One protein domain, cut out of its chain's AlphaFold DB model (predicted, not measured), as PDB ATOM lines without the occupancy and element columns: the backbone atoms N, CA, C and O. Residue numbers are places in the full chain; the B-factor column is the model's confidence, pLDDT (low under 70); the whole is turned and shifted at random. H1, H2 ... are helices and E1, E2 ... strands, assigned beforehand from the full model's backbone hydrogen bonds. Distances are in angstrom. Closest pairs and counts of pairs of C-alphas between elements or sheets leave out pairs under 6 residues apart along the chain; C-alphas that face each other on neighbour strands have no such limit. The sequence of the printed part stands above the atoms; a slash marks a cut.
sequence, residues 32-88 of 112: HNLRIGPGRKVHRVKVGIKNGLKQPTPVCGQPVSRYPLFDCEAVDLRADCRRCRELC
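Overview. This is residues 32 to 88 of the 112 residues of an uncharacterized protein of Saccharopolyspora sp. 7K502 (UniProt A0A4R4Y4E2). A small three-stranded sheet, E2 - E1 - E5, is joined to a two-stranded hairpin, E3 and E4, which reaches away from it where E2 runs on into E3 at 72 degrees. The short helix H1 comes near the last residue of E2 and only grazes the three-stranded sheet, while the long loop of residues 59 to 71 leads from the hairpin back to E5. The printed part has 57 residues, with five named strands and one named helix in the order E1 E2 E3 E4 E5 H1; both sheets are antiparallel and the class is mixed, helices and strands. The whole is compact, with a radius of gyration of the C-alphas of 10.5 A and spans of 28 by 23 by 18 A.

Arrangement. The inner strand of the larger sheet is E1, residues 33 to 36. On its edges are E2, residues 41 to 43, and E5, residues 72 to 75. E1 and E5 are antiparallel at 147 degrees, with N 33 and O 75 2.9 A apart and N 75 and O 33 2.8 A apart, within hydrogen-bond range. E1 and E2 form a hairpin, antiparallel at 139 degrees, with N 43 and O 34 2.7 A apart. E3, residues 45 to 50, and E4, residues 53 to 58, form a second hairpin, antiparallel at 142 degrees, with N 55 and O 48 2.8 A apart. E2 and E3 meet only through their link. The closest C-alphas of E1 and E3 are those of Asn 33 and Val 45, 5.5 A apart. E3 and E5 are apart, and so are E4 and E5. H1, residues 82 to 88, is on the larger sheet but only grazes it, with residues 82 to 85; the closest C-alphas of H1 and E2 are those of Cys 84 and His 43, 6.2 A apart. H1 and E3 are apart. In H1 every O i to N i+4 pair is within hydrogen-bond range.

Along the chain. E1 begins at C-alpha 33, (-10.064, 31.308, 94.792), and is 9.9 A long; E2 is 6.4 A and E5 9.5 A. E3 is 14.0 A and E4 15.3 A long, E4 ending at C-alpha 58, (-13.204, 26.259, 88.656). H1 is 10.1 A long and ends at C-alpha 88, (-19.803, 34.896, 87.787).

Size, cuts and confidence. The two C-alphas farthest apart, those of Gly 39 and Gly 52, are 30.0 A apart; each lies in the link of a hairpin. The printed part has no cut. The link from E4 to E5, 13 residues, is long. The mean pLDDT of the printed part is 74.8; it is under 70 at residues 37 to 40, 50 to 51, 53, 64 to 71 and 88.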
ATOM      1  N   HIS A  32     -12.080  31.207  99.269       80.88
ATOM      2  CA  HIS A  32     -10.834  31.387  98.526       80.88
ATOM      3  C   HIS A  32     -10.991  31.023  97.045       80.88
ATOM      4  O   HIS A  32     -11.789  30.166  96.651       80.88
ATOM      5  N   ASN A  33     -10.179  31.654  96.202       85.44
ATOM      6  CA  ASN A  33     -10.064  31.308  94.792       85.44
ATOM      7  C   ASN A  33      -8.982  30.235  94.585       85.44
ATOM      8  O   ASN A  33      -8.174  29.957  95.463       85.44
ATOM      9  N   LEU A  34      -8.968  29.597  93.417       83.94
ATOM     10  CA  LEU A  34      -8.053  28.503  93.099       83.94
ATOM     11  C   LEU A  34      -7.036  28.949  92.064       83.94
ATOM     12  O   LEU A  34      -7.389  29.363  90.960       83.94
ATOM     13  N   ARG A  35      -5.762  28.791  92.391       84.19
ATOM     14  CA  ARG A  35      -4.657  29.029  91.474       84.19
ATOM     15  C   ARG A  35      -4.241  27.710  90.832       84.19
ATOM     16  O   ARG A  35      -3.875  26.792  91.557       84.19
ATOM     17  N   ILE A  36      -4.315  27.612  89.500       78.75
ATOM     18  CA  ILE A  36      -3.929  26.397  88.749       78.75
ATOM     19  C   ILE A  36      -3.089  26.697  87.502       78.75
ATOM     20  O   ILE A  36      -3.338  27.666  86.779       78.75
ATOM     21  N   GLY A  37      -2.145  25.796  87.211       68.19
ATOM     22  CA  GLY A  37      -1.461  25.660  85.921       68.19
ATOM     23  C   GLY A  37      -0.235  26.559  85.672       68.19
ATOM     24  O   GLY A  37       0.093  27.432  86.480       68.19
ATOM     25  N   PRO A  38       0.462  26.373  84.530       52.12
ATOM     26  CA  PRO A  38       1.626  27.161  84.141       52.12
ATOM     27  C   PRO A  38       1.184  28.592  83.822       52.12
ATOM     28  O   PRO A  38       0.289  28.821  83.009       52.12
ATOM     29  N   GLY A  39       1.774  29.564  84.515       64.00
ATOM     30  CA  GLY A  39       1.294  30.950  84.521       64.00
ATOM     31  C   GLY A  39       0.279  31.261  85.628       64.00
ATOM     32  O   GLY A  39      -0.185  32.393  85.701       64.00
ATOM     33  N   ARG A  40      -0.020  30.297  86.517       68.44
ATOM     34  CA  ARG A  40      -0.592  30.512  87.854       68.44
ATOM     35  C   ARG A  40      -1.836  31.420  87.879       68.44
ATOM     36  O   ARG A  40      -1.949  32.323  88.715       68.44
ATOM     37  N   LYS A  41      -2.766  31.174  86.953       80.44
ATOM     38  CA  LYS A  41      -4.018  31.930  86.848       80.44
ATOM     39  C   LYS A  41      -4.921  31.609  88.024       80.44
ATOM     40  O   LYS A  41      -5.026  30.456  88.436       80.44
ATOM     41  N   VAL A  42      -5.586  32.639  88.530       85.38
ATOM     42  CA  VAL A  42      -6.530  32.519  89.637       85.38
ATOM     43  C   VAL A  42      -7.936  32.364  89.072       85.38
ATOM     44  O   VAL A  42      -8.389  33.141  88.229       85.38
ATOM     45  N   HIS A  43      -8.622  31.323  89.508       86.94
ATOM     46  CA  HIS A  43      -9.943  30.930  89.065       86.94
ATOM     47  C   HIS A  43     -10.905  30.982  90.239       86.94
ATOM     48  O   HIS A  43     -10.602  30.492  91.321       86.94
ATOM     49  N   ARG A  44     -12.109  31.498  89.999       83.88
ATOM     50  CA  ARG A  44     -13.181  31.392  90.986       83.88
ATOM     51  C   ARG A  44     -13.582  29.936  91.177       83.88
ATOM     52  O   ARG A  44     -13.722  29.213  90.184       83.88
ATOM     53  N   VAL A  45     -13.749  29.526  92.428       83.00
ATOM     54  CA  VAL A  45     -14.053  28.143  92.818       83.00
ATOM     55  C   VAL A  45     -15.527  27.986  93.123       83.00
ATOM     56  O   VAL A  45     -16.170  28.875  93.673       83.00
ATOM     57  N   LYS A  46     -16.049  26.814  92.783       81.50
ATOM     58  CA  LYS A  46     -17.273  26.258  93.347       81.50
ATOM     59  C   LYS A  46     -16.993  24.844  93.841       81.50
ATOM     60  O   LYS A  46     -16.168  24.133  93.263       81.50
ATOM     61  N   VAL A  47     -17.701  24.417  94.877       77.69
ATOM     62  CA  VAL A  47     -17.675  23.016  95.302       77.69
ATOM     63  C   VAL A  47     -18.566  22.222  94.348       77.69
ATOM     64  O   VAL A  47     -19.748  22.524  94.195       77.69
ATOM     65  N   GLY A  48     -17.980  21.250  93.653       73.12
ATOM     66  CA  GLY A  48     -18.691  20.334  92.764       73.12
ATOM     67  C   GLY A  48     -18.476  18.890  93.201       73.12
ATOM     68  O   GLY A  48     -17.434  18.564  93.759       73.12
ATOM     69  N   ILE A  49     -19.450  18.021  92.940       73.69
ATOM     70  CA  ILE A  49     -19.293  16.578  93.152       73.69
ATOM     71  C   ILE A  49     -18.779  15.978  91.849       73.69
ATOM     72  O   ILE A  49     -19.402  16.137  90.797       73.69
ATOM     73  N   LYS A  50     -17.642  15.289  91.902       69.81
ATOM     74  CA  LYS A  50     -17.069  14.595  90.748       69.81
ATOM     75  C   LYS A  50     -16.543  13.244  91.217       69.81
ATOM     76  O   LYS A  50     -15.796  13.167  92.185       69.81
ATOM     77  N   ASN A  51     -16.983  12.183  90.542       69.44
ATOM     78  CA  ASN A  51     -16.744  10.785  90.925       69.44
ATOM     79  C   ASN A  51     -17.201  10.451  92.360       69.44
ATOM     80  O   ASN A  51     -16.533   9.704  93.060       69.44
ATOM     81  N   GLY A  52     -18.308  11.042  92.822       70.19
ATOM     82  CA  GLY A  52     -18.809  10.847  94.190       70.19
ATOM     83  C   GLY A  52     -18.065  11.644  95.268       70.19
ATOM     84  O   GLY A  52     -18.542  11.706  96.394       70.19
ATOM     85  N   LEU A  53     -16.962  12.319  94.925       68.75
ATOM     86  CA  LEU A  53     -16.176  13.126  95.853       68.75
ATOM     87  C   LEU A  53     -16.460  14.618  95.652       68.75
ATOM     88  O   LEU A  53     -16.398  15.133  94.526       68.75
ATOM     89  N   LYS A  54     -16.754  15.334  96.742       73.62
ATOM     90  CA  LYS A  54     -16.799  16.799  96.721       73.62
ATOM     91  C   LYS A  54     -15.377  17.322  96.468       73.62
ATOM     92  O   LYS A  54     -14.442  16.948  97.166       73.62
ATOM     93  N   GLN A  55     -15.201  18.185  95.471       75.38
ATOM     94  CA  GLN A  55     -13.894  18.747  95.120       75.38
ATOM     95  C   GLN A  55     -14.003  20.197  94.621       75.38
ATOM     96  O   GLN A  55     -15.018  20.574  94.014       75.38
ATOM     97  N   PRO A  56     -12.971  21.031  94.851       75.94
ATOM     98  CA  PRO A  56     -12.968  22.404  94.377       75.94
ATOM     99  C   PRO A  56     -12.846  22.402  92.853       75.94
ATOM    100  O   PRO A  56     -11.926  21.825  92.276       75.94
ATOM    101  N   THR A  57     -13.801  23.035  92.181       79.50
ATOM    102  CA  THR A  57     -13.860  23.084  90.721       79.50
ATOM    103  C   THR A  57     -13.923  24.538  90.256       79.50
ATOM    104  O   THR A  57     -14.766  25.294  90.740       79.50
ATOM    105  N   PRO A  58     -13.087  24.958  89.293       83.81
ATOM    106  CA  PRO A  58     -13.204  26.259  88.656       83.81
ATOM    107  C   PRO A  58     -14.607  26.467  88.093       83.81
ATOM    108  O   PRO A  58     -15.138  25.605  87.389       83.81
ATOM    109  N   VAL A  59     -15.199  27.635  88.333       84.06
ATOM    110  CA  VAL A  59     -16.532  27.968  87.805       84.06
ATOM    111  C   VAL A  59     -16.562  27.880  86.278       84.06
ATOM    112  O   VAL A  59     -17.546  27.414  85.710       84.06
ATOM    113  N   CYS A  60     -15.454  28.226  85.616       83.00
ATOM    114  CA  CYS A  60     -15.301  28.102  84.169       83.00
ATOM    115  C   CYS A  60     -15.183  26.660  83.646       83.00
ATOM    116  O   CYS A  60     -15.013  26.474  82.442       83.00
ATOM    117  N   GLY A  61     -15.247  25.656  84.524       79.75
ATOM    118  CA  GLY A  61     -15.151  24.242  84.165       79.75
ATOM    119  C   GLY A  61     -13.742  23.802  83.770       79.75
ATOM    120  O   GLY A  61     -13.585  22.721  83.205       79.75
ATOM    121  N   GLN A  62     -12.719  24.623  84.041       77.12
ATOM    122  CA  GLN A  62     -11.339  24.263  83.737       77.12
ATOM    123  C   GLN A  62     -10.960  23.004  84.535       77.12
ATOM    124  O   GLN A  62     -11.107  22.990  85.760       77.12
ATOM    125  N   PRO A  63     -10.504  21.929  83.874       70.12
ATOM    126  CA  PRO A  63     -10.222  20.681  84.559       70.12
ATOM    127  C   PRO A  63      -8.984  20.823  85.447       70.12
ATOM    128  O   PRO A  63      -7.867  20.944  84.951       70.12
ATOM    129  N   VAL A  64      -9.197  20.736  86.761       66.69
ATOM    130  CA  VAL A  64      -8.138  20.688  87.786       66.69
ATOM    131  C   VAL A  64      -7.281  19.432  87.631       66.69
ATOM    132  O   VAL A  64      -6.074  19.488  87.780       66.69
ATOM    133  N   SER A  65      -7.885  18.319  87.198       61.00
ATOM    134  CA  SER A  65      -7.227  17.014  87.036       61.00
ATOM    135  C   SER A  65      -6.139  16.954  85.959       61.00
ATOM    136  O   SER A  65      -5.505  15.916  85.809       61.00
ATOM    137  N   ARG A  66      -5.947  18.017  85.162       55.16
ATOM    138  CA  ARG A  66      -4.781  18.122  84.264       55.16
ATOM    139  C   ARG A  66      -3.513  18.543  85.005       55.16
ATOM    140  O   ARG A  66      -2.436  18.469  84.424       55.16
ATOM    141  N   TYR A  67      -3.655  18.980  86.250       55.53
ATOM    142  CA  TYR A  67      -2.572  19.366  87.130       55.53
ATOM    143  C   TYR A  67      -2.581  18.449  88.358       55.53
ATOM    144  O   TYR A  67      -3.660  18.069  88.828       55.53
ATOM    145  N   PRO A  68      -1.407  18.059  88.874       55.66
ATOM    146  CA  PRO A  68      -1.310  17.472  90.202       55.66
ATOM    147  C   PRO A  68      -2.100  18.323  91.205       55.66
ATOM    148  O   PRO A  68      -2.082  19.549  91.123       55.66
ATOM    149  N   LEU A  69      -2.748  17.701  92.195       55.72
ATOM    150  CA  LEU A  69      -3.364  18.444  93.308       55.72
ATOM    151  C   LEU A  69      -2.349  19.362  94.023       55.72
ATOM    152  O   LEU A  69      -2.740  20.361  94.612       55.72
ATOM    153  N   PHE A  70      -1.048  19.069  93.905       55.91
ATOM    154  CA  PHE A  70       0.058  19.912  94.368       55.91
ATOM    155  C   PHE A  70       0.211  21.246  93.619       55.91
ATOM    156  O   PHE A  70       0.778  22.183  94.166       55.91
ATOM    157  N   ASP A  71      -0.309  21.359  92.398       63.75
ATOM    158  CA  ASP A  71      -0.298  22.590  91.596       63.75
ATOM    159  C   ASP A  71      -1.573  23.433  91.793       63.75
ATOM    160  O   ASP A  71      -1.825  24.386  91.049       63.75
ATOM    161  N   CYS A  72      -2.400  23.055  92.773       71.12
ATOM    162  CA  CYS A  72      -3.689  23.657  93.078       71.12
ATOM    163  C   CYS A  72      -3.634  24.320  94.456       71.12
ATOM    164  O   CYS A  72      -3.650  23.645  95.483       71.12
ATOM    165  N   GLU A  73      -3.591  25.650  94.480       78.62
ATOM    166  CA  GLU A  73      -3.464  26.431  95.715       78.62
ATOM    167  C   GLU A  73      -4.738  27.241  95.970       78.62
ATOM    168  O   GLU A  73      -5.274  27.868  95.049       78.62
ATOM    169  N   ALA A  74      -5.227  27.219  97.211       80.88
ATOM    170  CA  ALA A  74      -6.256  28.147  97.667       80.88
ATOM    171  C   ALA A  74      -5.612  29.511  97.918       80.88
ATOM    172  O   ALA A  74      -4.632  29.601  98.655       80.88
ATOM    173  N   VAL A  75      -6.141  30.559  97.293       80.94
ATOM    174  CA  VAL A  75      -5.585  31.910  97.361       80.94
ATOM    175  C   VAL A  75      -6.674  32.949  97.594       80.94
ATOM    176  O   VAL A  75      -7.727  32.918  96.959       80.94
ATOM    177  N   ASP A  76      -6.360  33.947  98.412       78.25
ATOM    178  CA  ASP A  76      -7.155  35.170  98.605       78.25
ATOM    179  C   ASP A  76      -6.967  36.197  97.482       78.25
ATOM    180  O   ASP A  76      -7.123  37.399  97.662       78.25
ATOM    181  N   LEU A  77      -6.585  35.745  96.292       78.50
ATOM    182  CA  LEU A  77      -6.400  36.622  95.144       78.50
ATOM    183  C   LEU A  77      -7.686  36.692  94.336       78.50
ATOM    184  O   LEU A  77      -8.393  35.698  94.185       78.50
ATOM    185  N   ARG A  78      -7.957  37.849  93.732       78.44
ATOM    186  CA  ARG A  78      -9.070  37.997  92.786       78.44
ATOM    187  C   ARG A  78      -8.888  37.061  91.590       78.44
ATOM    188  O   ARG A  78      -7.770  36.844  91.118       78.44
ATOM    189  N   ALA A  79      -9.993  36.540  91.062       81.81
ATOM    190  CA  ALA A  79      -9.958  35.686  89.880       81.81
ATOM    191  C   ALA A  79      -9.429  36.439  88.640       81.81
ATOM    192  O   ALA A  79     -10.095  37.318  88.092       81.81
ATOM    193  N   ASP A  80      -8.252  36.038  88.158       80.06
ATOM    194  CA  ASP A  80      -7.619  36.539  86.931       80.06
ATOM    195  C   ASP A  80      -8.199  35.882  85.662       80.06
ATOM    196  O   ASP A  80      -8.150  36.423  84.555       80.06
ATOM    197  N   CYS A  81      -8.832  34.712  85.800       82.31
ATOM    198  CA  CYS A  81      -9.458  34.033  84.676       82.31
ATOM    199  C   CYS A  81     -10.638  34.847  84.118       82.31
ATOM    200  O   CYS A  81     -11.723  34.873  84.702       82.31
ATOM    201  N   ARG A  82     -10.457  35.419  82.918       81.69
ATOM    202  CA  ARG A  82     -11.504  36.145  82.173       81.69
ATOM    203  C   ARG A  82     -12.832  35.379  82.116       81.69
ATOM    204  O   ARG A  82     -13.875  35.947  82.408       81.69
ATOM    205  N   ARG A  83     -12.774  34.071  81.853       81.88
ATOM    206  CA  ARG A  83     -13.959  33.206  81.764       81.88
ATOM    207  C   ARG A  83     -14.685  33.070  83.107       81.88
ATOM    208  O   ARG A  83     -15.908  33.047  83.133       81.88
ATOM    209  N   CYS A  84     -13.953  32.996  84.224       81.56
ATOM    210  CA  CYS A  84     -14.565  33.020  85.557       81.56
ATOM    211  C   CYS A  84     -15.208  34.381  85.853       81.56
ATOM    212  O   CYS A  84     -16.294  34.416  86.422       81.56
ATOM    213  N   ARG A  85     -14.571  35.486  85.442       78.88
ATOM    214  CA  ARG A  85     -15.117  36.842  85.620       78.88
ATOM    215  C   ARG A  85     -16.423  37.037  84.846       78.88
ATOM    216  O   ARG A  85     -17.381  37.554  85.405       78.88
ATOM    217  N   GLU A  86     -16.469  36.578  83.596       80.19
ATOM    218  CA  GLU A  86     -17.658  36.653  82.734       80.19
ATOM    219  C   GLU A  86     -18.810  35.785  83.263       80.19
ATOM    220  O   GLU A  86     -19.954  36.227  83.279       80.19
ATOM    221  N   LEU A  87     -18.516  34.568  83.736       76.94
ATOM    222  CA  LEU A  87     -19.538  33.633  84.215       76.94
ATOM    223  C   LEU A  87     -20.118  33.998  85.576       76.94
ATOM    224  O   LEU A  87     -21.261  33.652  85.860       76.94
ATOM    225  N   CYS A  88     -19.332  34.636  86.441       68.31
ATOM    226  CA  CYS A  88     -19.803  34.896  87.787       68.31
ATOM    227  C   CYS A  88     -20.659  36.149  87.910       68.31
ATOM    228  O   CYS A  88     -21.437  36.161  88.855       68.31
TER     229      CYS A  88